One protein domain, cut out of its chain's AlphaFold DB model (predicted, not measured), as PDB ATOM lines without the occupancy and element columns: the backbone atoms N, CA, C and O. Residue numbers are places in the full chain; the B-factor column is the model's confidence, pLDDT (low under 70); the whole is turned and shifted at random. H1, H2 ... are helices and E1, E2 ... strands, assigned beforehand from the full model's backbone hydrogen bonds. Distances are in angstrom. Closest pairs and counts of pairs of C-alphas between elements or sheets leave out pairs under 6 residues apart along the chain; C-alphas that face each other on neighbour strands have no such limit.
ATOM      1  N   GLU A  37       7.281 -20.663  32.713       61.09
ATOM      2  CA  GLU A  37       8.144 -21.609  33.417       61.09
ATOM      3  C   GLU A  37       7.894 -23.029  32.887       61.09
ATOM      4  O   GLU A  37       6.755 -23.404  32.596       61.09
ATOM      5  N   ILE A  38       8.958 -23.825  32.741       62.88
ATOM      6  CA  ILE A  38       8.850 -25.242  32.374       62.88
ATOM      7  C   ILE A  38       8.665 -26.050  33.653       62.88
ATOM      8  O   ILE A  38       9.550 -26.104  34.503       62.88
ATOM      9  N   CYS A  39       7.521 -26.708  33.770       57.97
ATOM     10  CA  CYS A  39       7.233 -27.658  34.830       57.97
ATOM     11  C   CYS A  39       7.441 -29.082  34.320       57.97
ATOM     12  O   CYS A  39       6.857 -29.476  33.310       57.97
ATOM     13  N   ASN A  40       8.225 -29.863  35.061       62.44
ATOM     14  CA  ASN A  40       8.381 -31.291  34.827       62.44
ATOM     15  C   ASN A  40       7.466 -32.071  35.768       62.44
ATOM     16  O   ASN A  40       7.384 -31.812  36.970       62.44
ATOM     17  N   LEU A  41       6.782 -33.059  35.216       67.12
ATOM     18  CA  LEU A  41       5.987 -34.005  35.965       67.12
ATOM     19  C   LEU A  41       6.811 -35.258  36.262       67.12
ATOM     20  O   LEU A  41       7.184 -36.010  35.367       67.12
ATOM     21  N   THR A  42       6.953 -35.551  37.551       66.44
ATOM     22  CA  THR A  42       7.360 -36.866  38.041       66.44
ATOM     23  C   THR A  42       6.153 -37.790  38.241       66.44
ATOM     24  O   THR A  42       5.291 -37.558  39.102       66.44
ATOM     25  N   LEU A  43       6.094 -38.870  37.468       73.50
ATOM     26  CA  LEU A  43       5.116 -39.939  37.648       73.50
ATOM     27  C   LEU A  43       5.558 -40.926  38.740       73.50
ATOM     28  O   LEU A  43       6.747 -41.163  38.954       73.50
ATOM     29  N   LYS A  44       4.594 -41.517  39.451       75.69
ATOM     30  CA  LYS A  44       4.859 -42.560  40.451       75.69
ATOM     31  C   LYS A  44       4.822 -43.931  39.789       75.69
ATOM     32  O   LYS A  44       4.023 -44.167  38.893       75.69
ATOM     33  N   LYS A  45       5.585 -44.888  40.326       79.69
ATOM     34  CA  LYS A  45       5.550 -46.297  39.881       79.69
ATOM     35  C   LYS A  45       4.148 -46.925  39.971       79.69
ATOM     36  O   LYS A  45       3.844 -47.846  39.231       79.69
ATOM     37  N   SER A  46       3.319 -46.453  40.901       82.12
ATOM     38  CA  SER A  46       1.941 -46.915  41.094       82.12
ATOM     39  C   SER A  46       0.930 -46.282  40.135       82.12
ATOM     40  O   SER A  46      -0.247 -46.621  40.201       82.12
ATOM     41  N   ASP A  47       1.343 -45.297  39.337       81.94
ATOM     42  CA  ASP A  47       0.455 -44.692  38.351       81.94
ATOM     43  C   ASP A  47       0.289 -45.646  37.169       81.94
ATOM     44  O   ASP A  47       1.220 -46.353  36.788       81.94
ATOM     45  N   ILE A  48      -0.894 -45.650  36.570       84.50
ATOM     46  CA  ILE A  48      -1.140 -46.335  35.304       84.50
ATOM     47  C   ILE A  48      -1.184 -45.258  34.231       84.50
ATOM     48  O   ILE A  48      -1.980 -44.321  34.324       84.50
ATOM     49  N   VAL A  49      -0.319 -45.386  33.230       83.81
ATOM     50  CA  VAL A  49      -0.222 -44.442  32.118       83.81
ATOM     51  C   VAL A  49      -0.623 -45.153  30.840       83.81
ATOM     52  O   VAL A  49      -0.094 -46.215  30.509       83.81
ATOM     53  N   ILE A  50      -1.578 -44.561  30.134       86.50
ATOM     54  CA  ILE A  50      -2.163 -45.106  28.918       86.50
ATOM     55  C   ILE A  50      -2.061 -44.044  27.833       86.50
ATOM     56  O   ILE A  50      -2.475 -42.902  28.030       86.50
ATOM     57  N   LEU A  51      -1.538 -44.430  26.677       83.62
ATOM     58  CA  LEU A  51      -1.525 -43.609  25.481       83.62
ATOM     59  C   LEU A  51      -2.555 -44.157  24.499       83.62
ATOM     60  O   LEU A  51      -2.467 -45.307  24.073       83.62
ATOM     61  N   THR A  52      -3.540 -43.337  24.151       84.19
ATOM     62  CA  THR A  52      -4.574 -43.687  23.175       84.19
ATOM     63  C   THR A  52      -4.459 -42.749  21.993       84.19
ATOM     64  O   THR A  52      -4.576 -41.537  22.145       84.19
ATOM     65  N   MET A  53      -4.250 -43.297  20.805       81.88
ATOM     66  CA  MET A  53      -4.234 -42.505  19.585       81.88
ATOM     67  C   MET A  53      -5.583 -42.622  18.882       81.88
ATOM     68  O   MET A  53      -6.100 -43.719  18.700       81.88
ATOM     69  N   VAL A  54      -6.155 -41.496  18.478       80.75
ATOM     70  CA  VAL A  54      -7.418 -41.424  17.748       80.75
ATOM     71  C   VAL A  54      -7.111 -41.080  16.300       80.75
ATOM     72  O   VAL A  54      -6.690 -39.963  16.007       80.75
ATOM     73  N   MET A  55      -7.335 -42.048  15.408       79.94
ATOM     74  CA  MET A  55      -7.188 -41.848  13.970       79.94
ATOM     75  C   MET A  55      -8.469 -41.230  13.420       79.94
ATOM     76  O   MET A  55      -9.512 -41.902  13.381       79.94
ATOM     77  N   LYS A  56      -8.420 -39.962  13.010       75.75
ATOM     78  CA  LYS A  56      -9.621 -39.214  12.605       75.75
ATOM     79  C   LYS A  56     -10.199 -39.753  11.303       75.75
ATOM     80  O   LYS A  56     -11.409 -39.969  11.224       75.75
ATOM     81  N   GLU A  57      -9.340 -40.076  10.339       75.31
ATOM     82  CA  GLU A  57      -9.744 -40.675   9.058       75.31
ATOM     83  C   GLU A  57     -10.485 -42.001   9.255       75.31
ATOM     84  O   GLU A  57     -11.526 -42.249   8.650       75.31
ATOM     85  N   LYS A  58      -9.986 -42.843  10.168       73.88
ATOM     86  CA  LYS A  58     -10.567 -44.164  10.448       73.88
ATOM     87  C   LYS A  58     -11.716 -44.123  11.453       73.88
ATOM     88  O   LYS A  58     -12.309 -45.169  11.712       73.88
ATOM     89  N   ARG A  59     -12.001 -42.954  12.049       73.62
ATOM     90  CA  ARG A  59     -12.950 -42.760  13.166       73.62
ATOM     91  C   ARG A  59     -12.791 -43.814  14.268       73.62
ATOM     92  O   ARG A  59     -13.771 -44.260  14.863       73.62
ATOM     93  N   LYS A  60     -11.557 -44.255  14.507       77.81
ATOM     94  CA  LYS A  60     -11.237 -45.354  15.422       77.81
ATOM     95  C   LYS A  60     -10.062 -44.971  16.299       77.81
ATOM     96  O   LYS A  60      -9.076 -44.404  15.827       77.81
ATOM     97  N   ALA A  61     -10.172 -45.322  17.574       76.94
ATOM     98  CA  ALA A  61      -9.024 -45.343  18.459       76.94
ATOM     99  C   ALA A  61      -8.139 -46.540  18.090       76.94
ATOM    100  O   ALA A  61      -8.636 -47.643  17.851       76.94
ATOM    101  N   PHE A  62      -6.837 -46.301  18.009       79.88
ATOM    102  CA  PHE A  62      -5.836 -47.352  18.014       79.88
ATOM    103  C   PHE A  62      -5.804 -48.030  19.386       79.88
ATOM    104  O   PHE A  62      -6.305 -47.483  20.374       79.88
ATOM    105  N   GLU A  63      -5.221 -49.224  19.439       80.81
ATOM    106  CA  GLU A  63      -5.110 -49.987  20.675       80.81
ATOM    107  C   GLU A  63      -4.399 -49.164  21.768       80.81
ATOM    108  O   GLU A  63      -3.370 -48.534  21.487       80.81
ATOM    109  N   PRO A  64      -4.939 -49.121  23.003       85.12
ATOM    110  CA  PRO A  64      -4.325 -48.375  24.088       85.12
ATOM    111  C   PRO A  64      -2.955 -48.962  24.428       85.12
ATOM    112  O   PRO A  64      -2.814 -50.151  24.711       85.12
ATOM    113  N   ILE A  65      -1.937 -48.106  24.452       84.12
ATOM    114  CA  ILE A  65      -0.576 -48.501  24.798       84.12
ATOM    115  C   ILE A  65      -0.328 -48.166  26.264       84.12
ATOM    116  O   ILE A  65      -0.327 -47.001  26.657       84.12
ATOM    117  N   PHE A  66      -0.083 -49.194  27.070       84.38
ATOM    118  CA  PHE A  66       0.342 -49.028  28.455       84.38
ATOM    119  C   PHE A  66       1.825 -48.666  28.504       84.38
ATOM    120  O   PHE A  66       2.661 -49.338  27.891       84.38
ATOM    121  N   ILE A  67       2.145 -47.602  29.234       80.62
ATOM    122  CA  ILE A  67       3.503 -47.077  29.357       80.62
ATOM    123  C   ILE A  67       3.959 -47.210  30.809       80.62
ATOM    124  O   ILE A  67       3.207 -46.887  31.728       80.62
ATOM    125  N   ASP A  68       5.197 -47.668  31.018       78.06
ATOM    126  CA  ASP A  68       5.822 -47.614  32.341       78.06
ATOM    127  C   ASP A  68       6.017 -46.137  32.730       78.06
ATOM    128  O   ASP A  68       6.759 -45.425  32.039       78.06
ATOM    129  N   PRO A  69       5.407 -45.664  33.832       76.50
ATOM    130  CA  PRO A  69       5.497 -44.268  34.239       76.50
ATOM    131  C   PRO A  69       6.932 -43.772  34.459       76.50
ATOM    132  O   PRO A  69       7.179 -42.577  34.344       76.50
ATOM    133  N   LYS A  70       7.890 -44.663  34.764       73.94
ATOM    134  CA  LYS A  70       9.306 -44.294  34.949       73.94
ATOM    135  C   LYS A  70      10.017 -43.919  33.655       73.94
ATOM    136  O   LYS A  70      11.059 -43.279  33.701       73.94
ATOM    137  N   THR A  71       9.495 -44.378  32.524       70.50
ATOM    138  CA  THR A  71      10.119 -44.186  31.208       70.50
ATOM    139  C   THR A  71       9.655 -42.915  30.513       70.50
ATOM    140  O   THR A  71      10.058 -42.650  29.385       70.50
ATOM    141  N   LEU A  72       8.778 -42.159  31.172       68.94
ATOM    142  CA  LEU A  72       8.081 -41.034  30.597       68.94
ATOM    143  C   LEU A  72       8.496 -39.751  31.314       68.94
ATOM    144  O   LEU A  72       8.318 -39.625  32.527       68.94
ATOM    145  N   GLU A  73       8.998 -38.790  30.547       65.88
ATOM    146  CA  GLU A  73       9.216 -37.429  31.021       65.88
ATOM    147  C   GLU A  73       8.144 -36.525  30.410       65.88
ATOM    148  O   GLU A  73       7.878 -36.554  29.205       65.88
ATOM    149  N   LEU A  74       7.461 -35.771  31.270       66.00
ATOM    150  CA  LEU A  74       6.351 -34.907  30.889       66.00
ATOM    151  C   LEU A  74       6.690 -33.478  31.271       66.00
ATOM    152  O   LEU A  74       6.659 -33.128  32.450       66.00
ATOM    153  N   SER A  75       6.973 -32.657  30.270       62.38
ATOM    154  CA  SER A  75       7.269 -31.240  30.454       62.38
ATOM    155  C   SER A  75       6.136 -30.398  29.888       62.38
ATOM    156  O   SER A  75       5.656 -30.638  28.777       62.38
ATOM    157  N   PHE A  76       5.713 -29.390  30.642       65.06
ATOM    158  CA  PHE A  76       4.683 -28.455  30.215       65.06
ATOM    159  C   PHE A  76       5.040 -27.026  30.619       65.06
ATOM    160  O   PHE A  76       5.680 -26.796  31.643       65.06
ATOM    161  N   ARG A  77       4.643 -26.055  29.794       59.69
ATOM    162  CA  ARG A  77       4.887 -24.631  30.058       59.69
ATOM    163  C   ARG A  77       3.697 -24.036  30.801       59.69
ATOM    164  O   ARG A  77       2.565 -24.174  30.346       59.69
ATOM    165  N   VAL A  78       3.952 -23.379  31.923       62.31
ATOM    166  CA  VAL A  78       2.942 -22.649  32.704       62.31
ATOM    167  C   VAL A  78       3.340 -21.194  32.854       62.31
ATOM    168  O   VAL A  78       4.520 -20.871  32.844       62.31
ATOM    169  N   GLU A  79       2.367 -20.306  33.022       59.69
ATOM    170  CA  GLU A  79       2.667 -18.918  33.365       59.69
ATOM    171  C   GLU A  79       3.288 -18.815  34.762       59.69
ATOM    172  O   GLU A  79       2.790 -19.384  35.742       59.69
ATOM    173  N   LYS A  80       4.370 -18.046  34.849       56.84
ATOM    174  CA  LYS A  80       5.125 -17.775  36.070       56.84
ATOM    175  C   LYS A  80       4.195 -17.145  37.118       56.84
ATOM    176  O   LYS A  80       3.566 -16.123  36.865       56.84
ATOM    177  N   GLY A  81       4.088 -17.763  38.299       51.31
ATOM    178  CA  GLY A  81       3.244 -17.288  39.411       51.31
ATOM    179  C   GLY A  81       1.911 -18.027  39.607       51.31
ATOM    180  O   GLY A  81       1.294 -17.887  40.667       51.31
ATOM    181  N   LYS A  82       1.483 -18.885  38.669       57.69
ATOM    182  CA  LYS A  82       0.368 -19.817  38.917       57.69
ATOM    183  C   LYS A  82       0.850 -20.952  39.831       57.69
ATOM    184  O   LYS A  82       1.604 -21.826  39.416       57.69
ATOM    185  N   LYS A  83       0.409 -20.961  41.098       50.66
ATOM    186  CA  LYS A  83       0.683 -22.057  42.048       50.66
ATOM    187  C   LYS A  83      -0.006 -23.346  41.591       50.66
ATOM    188  O   LYS A  83      -1.181 -23.570  41.879       50.66
ATOM    189  N   VAL A  84       0.736 -24.222  40.925       55.12
ATOM    190  CA  VAL A  84       0.270 -25.566  40.571       55.12
ATOM    191  C   VAL A  84       0.578 -26.522  41.729       55.12
ATOM    192  O   VAL A  84       1.688 -27.018  41.876       55.12
ATOM    193  N   SER A  85      -0.410 -26.768  42.593       44.88
ATOM    194  CA  SER A  85      -0.231 -27.519  43.851       44.88
ATOM    195  C   SER A  85      -0.068 -29.039  43.686       44.88
ATOM    196  O   SER A  85       0.377 -29.718  44.608       44.88
ATOM    197  N   SER A  86      -0.437 -29.606  42.535       50.88
ATOM    198  CA  SER A  86      -0.167 -31.006  42.175       50.88
ATOM    199  C   SER A  86      -0.460 -31.238  40.695       50.88
ATOM    200  O   SER A  86      -1.271 -30.516  40.131       50.88
ATOM    201  N   LEU A  87       0.110 -32.279  40.079       50.59
ATOM    202  CA  LEU A  87      -0.146 -32.614  38.673       50.59
ATOM    203  C   LEU A  87      -1.629 -32.809  38.343       50.59
ATOM    204  O   LEU A  87      -2.134 -32.287  37.357       50.59
ATOM    205  N   ILE A  88      -2.317 -33.603  39.160       54.84
ATOM    206  CA  ILE A  88      -3.743 -33.838  38.958       54.84
ATOM    207  C   ILE A  88      -4.490 -32.531  39.186       54.84
ATOM    208  O   ILE A  88      -5.436 -32.270  38.467       54.84
ATOM    209  N   GLY A  89      -4.036 -31.682  40.114       53.75
ATOM    210  CA  GLY A  89      -4.503 -30.302  40.237       53.75
ATOM    211  C   GLY A  89      -4.332 -29.529  38.931       53.75
ATOM    212  O   GLY A  89      -5.329 -29.079  38.396       53.75
ATOM    213  N   ALA A  90      -3.119 -29.489  38.373       56.19
ATOM    214  CA  ALA A  90      -2.777 -28.818  37.120       56.19
ATOM    215  C   ALA A  90      -3.704 -29.243  35.984       56.19
ATOM    216  O   ALA A  90      -4.363 -28.405  35.385       56.19
ATOM    217  N   LEU A  91      -3.802 -30.553  35.749       56.69
ATOM    218  CA  LEU A  91      -4.559 -31.130  34.645       56.69
ATOM    219  C   LEU A  91      -6.081 -31.131  34.897       56.69
ATOM    220  O   LEU A  91      -6.845 -31.073  33.943       56.69
ATOM    221  N   SER A  92      -6.548 -31.149  36.156       51.28
ATOM    222  CA  SER A  92      -7.982 -31.032  36.503       51.28
ATOM    223  C   SER A  92      -8.488 -29.590  36.565       51.28
ATOM    224  O   SER A  92      -9.681 -29.361  36.379       51.28
ATOM    225  N   THR A  93      -7.610 -28.605  36.784       43.06
ATOM    226  CA  THR A  93      -7.954 -27.177  36.667       43.06
ATOM    227  C   THR A  93      -8.122 -26.721  35.219       43.06
ATOM    228  O   THR A  93      -8.671 -25.645  34.981       43.06
ATOM    229  N   ILE A  94      -7.713 -27.542  34.245       41.94
ATOM    230  CA  ILE A  94      -7.941 -27.293  32.821       41.94
ATOM    231  C   ILE A  94      -9.410 -27.596  32.525       41.94
ATOM    232  O   ILE A  94      -9.795 -28.709  32.166       41.94
ATOM    233  N   LYS A  95     -10.269 -26.586  32.675       33.16
ATOM    234  CA  LYS A  95     -11.607 -26.639  32.086       33.16
ATOM    235  C   LYS A  95     -11.435 -26.692  30.572       33.16
ATOM    236  O   LYS A  95     -11.083 -25.691  29.954       33.16
ATOM    237  N   VAL A  96     -11.728 -27.841  29.966       31.22
ATOM    238  CA  VAL A  96     -11.963 -27.953  28.521       31.22
ATOM    239  C   VAL A  96     -13.258 -27.193  28.215       31.22
ATOM    240  O   VAL A  96     -14.339 -27.770  28.098       31.22
ATOM    241  N   HIS A  97     -13.182 -25.864  28.159       26.41
ATOM    242  CA  HIS A  97     -14.288 -25.046  27.694       26.41
ATOM    243  C   HIS A  97     -14.435 -25.272  26.188       26.41
ATOM    244  O   HIS A  97     -13.641 -24.810  25.378       26.41
ATOM    245  N   LYS A 104      -4.614 -24.491  25.254       53.19
ATOM    246  CA  LYS A 104      -4.190 -25.834  25.631       53.19
ATOM    247  C   LYS A 104      -2.780 -25.696  26.180       53.19
ATOM    248  O   LYS A 104      -1.930 -25.105  25.524       53.19
ATOM    249  N   ILE A 105      -2.532 -26.241  27.369       55.38
ATOM    250  CA  ILE A 105      -1.158 -26.394  27.840       55.38
ATOM    251  C   ILE A 105      -0.489 -27.380  26.880       55.38
ATOM    252  O   ILE A 105      -0.942 -28.531  26.845       55.38
ATOM    253  N   PRO A 106       0.538 -26.955  26.119       61.53
ATOM    254  CA  PRO A 106       1.205 -27.840  25.191       61.53
ATOM    255  C   PRO A 106       1.922 -28.932  25.985       61.53
ATOM    256  O   PRO A 106       2.841 -28.631  26.754       61.53
ATOM    257  N   ILE A 107       1.498 -30.188  25.829       67.69
ATOM    258  CA  ILE A 107       2.221 -31.332  26.393       67.69
ATOM    259  C   ILE A 107       3.197 -31.845  25.341       67.69
ATOM    260  O   ILE A 107       2.785 -32.380  24.309       67.69
ATOM    261  N   ASN A 108       4.492 -31.716  25.640       67.69
ATOM    262  CA  ASN A 108       5.525 -32.454  24.929       67.69
ATOM    263  C   ASN A 108       5.766 -33.777  25.659       67.69
ATOM    264  O   ASN A 108       6.234 -33.806  26.799       67.69
ATOM    265  N   LEU A 109       5.390 -34.864  25.000       72.88
ATOM    266  CA  LEU A 109       5.539 -36.219  25.487       72.88
ATOM    267  C   LEU A 109       6.854 -36.797  24.975       72.88
ATOM    268  O   LEU A 109       7.003 -37.042  23.777       72.88
ATOM    269  N   GLN A 110       7.772 -37.079  25.890       70.75
ATOM    270  CA  GLN A 110       8.979 -37.830  25.579       70.75
ATOM    271  C   GLN A 110       8.763 -39.305  25.908       70.75
ATOM    272  O   GLN A 110       8.501 -39.671  27.056       70.75
ATOM    273  N   VAL A 111       8.843 -40.157  24.884       75.06
ATOM    274  CA  VAL A 111       8.624 -41.609  24.997       75.06
ATOM    275  C   VAL A 111       9.805 -42.405  24.443       75.06
ATOM    276  O   VAL A 111      10.437 -41.982  23.472       75.06
ATOM    277  N   PRO A 112      10.092 -43.599  24.993       75.50
ATOM    278  CA  PRO A 112      11.106 -44.491  24.444       75.50
ATOM    279  C   PRO A 112      10.826 -44.881  22.986       75.50
ATOM    280  O   PRO A 112       9.679 -45.128  22.601       75.50
ATOM    281  N   HIS A 113      11.887 -45.075  22.199       77.62
ATOM    282  CA  HIS A 113      11.795 -45.487  20.789       77.62
ATOM    283  C   HIS A 113      10.969 -46.776  20.576       77.62
ATOM    284  O   HIS A 113      10.223 -46.915  19.606       77.62
ATOM    285  N   LYS A 114      11.031 -47.718  21.526       79.00
ATOM    286  CA  LYS A 114      10.237 -48.962  21.505       79.00
ATOM    287  C   LYS A 114       8.720 -48.722  21.564       79.00
ATOM    288  O   LYS A 114       7.953 -49.563  21.109       79.00
ATOM    289  N   ILE A 115       8.284 -47.614  22.158       75.94
ATOM    290  CA  ILE A 115       6.868 -47.234  22.239       75.94
ATOM    291  C   ILE A 115       6.474 -46.470  20.976       75.94
ATOM    292  O   ILE A 115       5.451 -46.779  20.377       75.94
ATOM    293  N   LEU A 116       7.333 -45.553  20.519       74.69
ATOM    294  CA  LEU A 116       7.139 -44.819  19.265       74.69
ATOM    295  C   LEU A 116       6.996 -45.735  18.051       74.69
ATOM    296  O   LEU A 116       6.114 -45.526  17.233       74.69
ATOM    297  N   SER A 117       7.812 -46.783  17.961       76.81
ATOM    298  CA  SER A 117       7.740 -47.769  16.872       76.81
ATOM    299  C   SER A 117       6.434 -48.571  16.833       76.81
ATOM    300  O   SER A 117       6.115 -49.155  15.800       76.81
ATOM    301  N   LYS A 118       5.665 -48.600  17.930       77.25
ATOM    302  CA  LYS A 118       4.329 -49.216  17.977       77.25
ATOM    303  C   LYS A 118       3.216 -48.248  17.591       77.25
ATOM    304  O   LYS A 118       2.103 -48.691  17.317       77.25
ATOM    305  N   LEU A 119       3.494 -46.947  17.610       72.75
ATOM    306  CA  LEU A 119       2.541 -45.942  17.179       72.75
ATOM    307  C   LEU A 119       2.556 -45.885  15.651       72.75
ATOM    308  O   LEU A 119       3.628 -45.813  15.043       72.75
ATOM    309  N   PRO A 120       1.390 -45.916  14.995       72.75
ATOM    310  CA  PRO A 120       1.345 -45.644  13.569       72.75
ATOM    311  C   PRO A 120       1.709 -44.174  13.321       72.75
ATOM    312  O   PRO A 120       1.642 -43.327  14.214       72.75
ATOM    313  N   LYS A 121       2.114 -43.871  12.085       72.88
ATOM    314  CA  LYS A 121       2.463 -42.504  11.688       72.88
ATOM    315  C   LYS A 121       1.250 -41.589  11.867       72.88
ATOM    316  O   LYS A 121       0.214 -41.838  11.260       72.88
ATOM    317  N   LEU A 122       1.412 -40.554  12.688       67.56
ATOM    318  CA  LEU A 122       0.391 -39.538  12.924       67.56
ATOM    319  C   LEU A 122       0.226 -38.670  11.676       67.56
ATOM    320  O   LEU A 122       1.208 -38.123  11.170       67.56
ATOM    321  N   SER A 123      -1.008 -38.533  11.198       68.56
ATOM    322  CA  SER A 123      -1.375 -37.432  10.309       68.56
ATOM    323  C   SER A 123      -1.636 -36.159  11.130       68.56
ATOM    324  O   SER A 123      -1.858 -36.222  12.339       68.56
ATOM    325  N   ASN A 124      -1.649 -34.992  10.478       66.81
ATOM    326  CA  ASN A 124      -1.971 -33.707  11.129       66.81
ATOM    327  C   ASN A 124      -3.386 -33.667  11.738       66.81
ATOM    328  O   ASN A 124      -3.701 -32.789  12.540       66.81
ATOM    329  N   ASP A 125      -4.242 -34.592  11.317       69.06
ATOM    330  CA  ASP A 125      -5.635 -34.711  11.720       69.06
ATOM    331  C   ASP A 125      -5.850 -35.697  12.878       69.06
ATOM    332  O   ASP A 125      -6.935 -35.721  13.468       69.06
ATOM    333  N   ASP A 126      -4.838 -36.499  13.206       74.38
ATOM    334  CA  ASP A 126      -4.892 -37.466  14.294       74.38
ATOM    335  C   ASP A 126      -4.530 -36.809  15.627       74.38
ATOM    336  O   ASP A 126      -3.727 -35.879  15.701       74.38
ATOM    337  N   TYR A 127      -5.110 -37.319  16.713       78.88
ATOM    338  CA  TYR A 127      -4.840 -36.801  18.053       78.88
ATOM    339  C   TYR A 127      -4.400 -37.918  18.982       78.88
ATOM    340  O   TYR A 127      -4.943 -39.023  18.957       78.88
ATOM    341  N   VAL A 128      -3.450 -37.610  19.858       79.69
ATOM    342  CA  VAL A 128      -3.014 -38.521  20.914       79.69
ATOM    343  C   VAL A 128      -3.543 -38.034  22.252       79.69
ATOM    344  O   VAL A 128      -3.498 -36.846  22.561       79.69
ATOM    345  N   ILE A 129      -4.069 -38.962  23.041       82.50
ATOM    346  CA  ILE A 129      -4.606 -38.732  24.374       82.50
ATOM    347  C   ILE A 129      -3.730 -39.495  25.360       82.50
ATOM    348  O   ILE A 129      -3.583 -40.715  25.267       82.50
ATOM    349  N   LEU A 130      -3.168 -38.771  26.317       82.81
ATOM    350  CA  LEU A 130      -2.481 -39.335  27.466       82.81
ATOM    351  C   LEU A 130      -3.465 -39.425  28.629       82.81
ATOM    352  O   LEU A 130      -3.984 -38.405  29.083       82.81
ATOM    353  N   THR A 131      -3.679 -40.631  29.139       84.00
ATOM    354  CA  THR A 131      -4.489 -40.893  30.325       84.00
ATOM    355  C   THR A 131      -3.605 -41.374  31.467       84.00
ATOM    356  O   THR A 131      -2.832 -42.317  31.317       84.00
ATOM    357  N   ILE A 132      -3.734 -40.739  32.629       83.19
ATOM    358  CA  ILE A 132      -3.033 -41.093  33.861       83.19
ATOM    359  C   ILE A 132      -4.079 -41.456  34.913       83.19
ATOM    360  O   ILE A 132      -4.954 -40.651  35.245       83.19
ATOM    361  N   ILE A 133      -3.966 -42.659  35.465       85.44
ATOM    362  CA  ILE A 133      -4.798 -43.148  36.561       85.44
ATOM    363  C   ILE A 133      -3.912 -43.281  37.795       85.44
ATOM    364  O   ILE A 133      -2.963 -44.063  37.816       85.44
ATOM    365  N   ARG A 134      -4.231 -42.523  38.844       82.94
ATOM    366  CA  ARG A 134      -3.525 -42.569  40.127       82.94
ATOM    367  C   ARG A 134      -4.463 -43.027  41.227       82.94
ATOM    368  O   ARG A 134      -5.412 -42.325  41.575       82.94
ATOM    369  N   GLN A 135      -4.140 -44.158  41.843       81.25
ATOM    370  CA  GLN A 135      -4.847 -44.665  43.011       81.25
ATOM    371  C   GLN A 135      -3.942 -44.573  44.241       81.25
ATOM    372  O   GLN A 135      -2.958 -45.293  44.372       81.25
ATOM    373  N   ASN A 136      -4.267 -43.659  45.154       79.56
ATOM    374  CA  ASN A 136      -3.613 -43.620  46.460       79.56
ATOM    375  C   ASN A 136      -4.360 -44.562  47.410       79.56
ATOM    376  O   ASN A 136      -5.590 -44.598  47.397       79.56
ATOM    377  N   LYS A 137      -3.630 -45.287  48.266       81.56
ATOM    378  CA  LYS A 137      -4.227 -46.192  49.260       81.56
ATOM    379  C   LYS A 137      -5.291 -45.452  50.087       81.56
ATOM    380  O   LYS A 137      -5.027 -44.367  50.602       81.56
ATOM    381  N   GLY A 138      -6.489 -46.029  50.175       80.94
ATOM    382  CA  GLY A 138      -7.614 -45.456  50.924       80.94
ATOM    383  C   GLY A 138      -8.288 -44.235  50.281       80.94
ATOM    384  O   GLY A 138      -9.078 -43.573  50.945       80.94
ATOM    385  N   LYS A 139      -7.991 -43.902  49.014       82.19
ATOM    386  CA  LYS A 139      -8.662 -42.824  48.269       82.19
ATOM    387  C   LYS A 139      -9.201 -43.341  46.928       82.19
ATOM    388  O   LYS A 139      -8.592 -44.243  46.348       82.19
ATOM    389  N   PRO A 140     -10.291 -42.756  46.399       79.31
ATOM    390  CA  PRO A 140     -10.758 -43.051  45.050       79.31
ATOM    391  C   PRO A 140      -9.661 -42.819  44.007       79.31
ATOM    392  O   PRO A 140      -8.835 -41.907  44.149       79.31
ATOM    393  N   ALA A 141      -9.660 -43.640  42.955       81.19
ATOM    394  CA  ALA A 141      -8.759 -43.455  41.829       81.19
ATOM    395  C   ALA A 141      -9.047 -42.110  41.153       81.19
ATOM    396  O   ALA A 141     -10.195 -41.761  40.880       81.19
ATOM    397  N   LYS A 142      -7.990 -41.345  40.889       80.94
ATOM    398  CA  LYS A 142      -8.067 -40.103  40.127       80.94
ATOM    399  C   LYS A 142      -7.629 -40.389  38.701       80.94
ATOM    400  O   LYS A 142      -6.499 -40.828  38.492       80.94
ATOM    401  N   VAL A 143      -8.521 -40.132  37.753       79.81
ATOM    402  CA  VAL A 143      -8.280 -40.299  36.318       79.81
ATOM    403  C   VAL A 143      -8.151 -38.924  35.687       79.81
ATOM    404  O   VAL A 143      -8.964 -38.038  35.949       79.81
ATOM    405  N   VAL A 144      -7.126 -38.749  34.867       74.62
ATOM    406  CA  VAL A 144      -6.875 -37.521  34.120       74.62
ATOM    407  C   VAL A 144      -6.544 -37.897  32.687       74.62
ATOM    408  O   VAL A 144      -5.706 -38.767  32.481       74.62
ATOM    409  N   SER A 145      -7.159 -37.224  31.719       75.94
ATOM    410  CA  SER A 145      -6.867 -37.399  30.295       75.94
ATOM    411  C   SER A 145      -6.587 -36.046  29.657       75.94
ATOM    412  O   SER A 145      -7.346 -35.105  29.884       75.94
ATOM    413  N   HIS A 146      -5.528 -35.948  28.855       76.94
ATOM    414  CA  HIS A 146      -5.162 -34.717  28.151       76.94
ATOM    415  C   HIS A 146      -4.652 -35.007  26.738       76.94
ATOM    416  O   HIS A 146      -4.118 -36.086  26.478       76.94
ATOM    417  N   PHE A 147      -4.829 -34.050  25.827       75.94
ATOM    418  CA  PHE A 147      -4.299 -34.150  24.468       75.94
ATOM    419  C   PHE A 147      -2.796 -33.893  24.459       75.94
ATOM    420  O   PHE A 147      -2.317 -32.990  25.132       75.94
ATOM    421  N   VAL A 148      -2.064 -34.681  23.687       76.06
ATOM    422  CA  VAL A 148      -0.627 -34.513  23.507       76.06
ATOM    423  C   VAL A 148      -0.386 -33.717  22.233       76.06
ATOM    424  O   VAL A 148      -0.843 -34.118  21.163       76.06
ATOM    425  N   ASP A 149       0.315 -32.593  22.354       71.31
ATOM    426  CA  ASP A 149       0.581 -31.679  21.241       71.31
ATOM    427  C   ASP A 149       1.815 -32.096  20.452       71.31
ATOM    428  O   ASP A 149       1.873 -31.951  19.233       71.31
ATOM    429  N   THR A 150       2.834 -32.605  21.139       70.75
ATOM    430  CA  THR A 150       4.071 -33.045  20.498       70.75
ATOM    431  C   THR A 150       4.539 -34.335  21.134       70.75
ATOM    432  O   THR A 150       4.526 -34.471  22.355       70.75
ATOM    433  N   ILE A 151       4.957 -35.287  20.305       70.88
ATOM    434  CA  ILE A 151       5.595 -36.517  20.760       70.88
ATOM    435  C   ILE A 151       7.013 -36.526  20.214       70.88
ATOM    436  O   ILE A 151       7.223 -36.364  19.013       70.88
ATOM    437  N   SER A 152       7.979 -36.712  21.100       70.19
ATOM    438  CA  SER A 152       9.390 -36.816  20.755       70.19
ATOM    439  C   SER A 152      10.002 -38.079  21.357       70.19
ATOM    440  O   SER A 152       9.464 -38.692  22.284       70.19
ATOM    441  N   VAL A 153      11.124 -38.506  20.782       71.06
ATOM    442  CA  VAL A 153      11.926 -39.593  21.344       71.06
ATOM    443  C   VAL A 153      12.535 -39.077  22.643       71.06
ATOM    444  O   VAL A 153      13.208 -38.047  22.634       71.06
ATOM    445  N   ALA A 154      12.290 -39.776  23.753       66.44
ATOM    446  CA  ALA A 154      12.986 -39.489  25.000       66.44
ATOM    447  C   ALA A 154      14.497 -39.645  24.772       66.44
ATOM    448  O   ALA A 154      14.896 -40.636  24.146       66.44
TER     449      ALA A 154
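This is residues 37 to 97 and 104 to 154 of the 161 residues of an uncharacterized protein of Tetranychus urticae (UniProt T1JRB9). Two four-stranded sheets, E3 E2 E6 E7 and E1 E4 E5 E8, stand only partly face to face with their strands crossed, and they join at a corner where E7 turns into E8. The short helix H1 packs over E7 on the first sheet, and the still shorter H2 grazes the second. The printed part has 112 residues with two named helices and eight named strands, in the order E1 E2 E3 E4 H1 E5 H2 E6 E7 E8, and its class is mostly strand. The sheet ordered E3 E2 E6 E7 is antiparallel throughout, while that ordered E1 E4 E5 E8 is mixed. The whole is compact and rounded, with a radius of gyration of the C-alphas of 14.3 A and spans of 38 by 32 by 28 A.

Find C-alpha 37 at (8.144, -21.609, 33.417); from there strand E1 runs through residues 37 to 41, 12.8 A from first to last C-alpha. Go on to C-alpha 48 at (-1.140, -46.335, 35.304), where E2 begins and runs 22.6 A through residues 48 to 55. Next come the short strand E3, residues 65 to 67, and E4, residues 73 to 79, which is 19.8 A long. Helix H1 is residues 87 to 92, 8.3 A long. Past the cut you reach E5, residues 107 to 111, 12.2 A long, and helix H2, residues 113 to 116. E6, residues 127 to 134, runs 22.9 A, and E7, residues 142 to 148, runs 19.0 A. E8, residues 150 to 153, is 10.3 A long and ends at C-alpha 153 at (11.926, -39.593, 21.344).

Start in the strongly twisted sheet E3 E2 E6 E7, with edge strands E3 and E7. E2 and E6 are antiparallel at 162 degrees, and N 50 and O 131 are 2.8 A apart, within hydrogen-bond range. E2 and E3 form a hairpin, with N 65 and O 51 at 2.9 A. E6 and E7 form another, with N 144 and O 132 at 2.9 A. H1 is on this sheet at a height over the sheet of 8.2 A; it lies over E7 and runs across the strands, at 76 degrees to E7 on the local plane. Its closest C-alphas to E7 are those of Leu 91 and Val 144, 6.8 A apart. Now follow E7 past Asp 149: it runs on into E8 at 90 degrees. E8 is parallel to E5 at 23 degrees, with N 109 and O 150 at 2.8 A. E5 is antiparallel to E4 at 166 degrees, with N 110 and O 73 at 3.4 A. E4 is antiparallel to E1 at 146 degrees, with N 39 and O 76 at 2.8 A. H2 only grazes this sheet; its closest C-alphas to E8 are those of His 113 and Val 153, 5.9 A apart. In H1 every O i to N i+4 pair is within hydrogen-bond range; H2 is too short for such a pair, and its one O i to N i+3 pair is within range.

Look for the two C-alphas farthest apart at Glu 57 and Gly 138, 42.2 A. Residues 98 to 103 are not printed, and C-alphas 97 and 104 are 10.3 A apart across this cut, which falls in the link from H1 to E5. Of the links that are printed whole, none is long. The mean pLDDT of the printed part of this model is 70.3; you will find 42 printed residues under 70, among them residues 72 to 97 and 104 to 108.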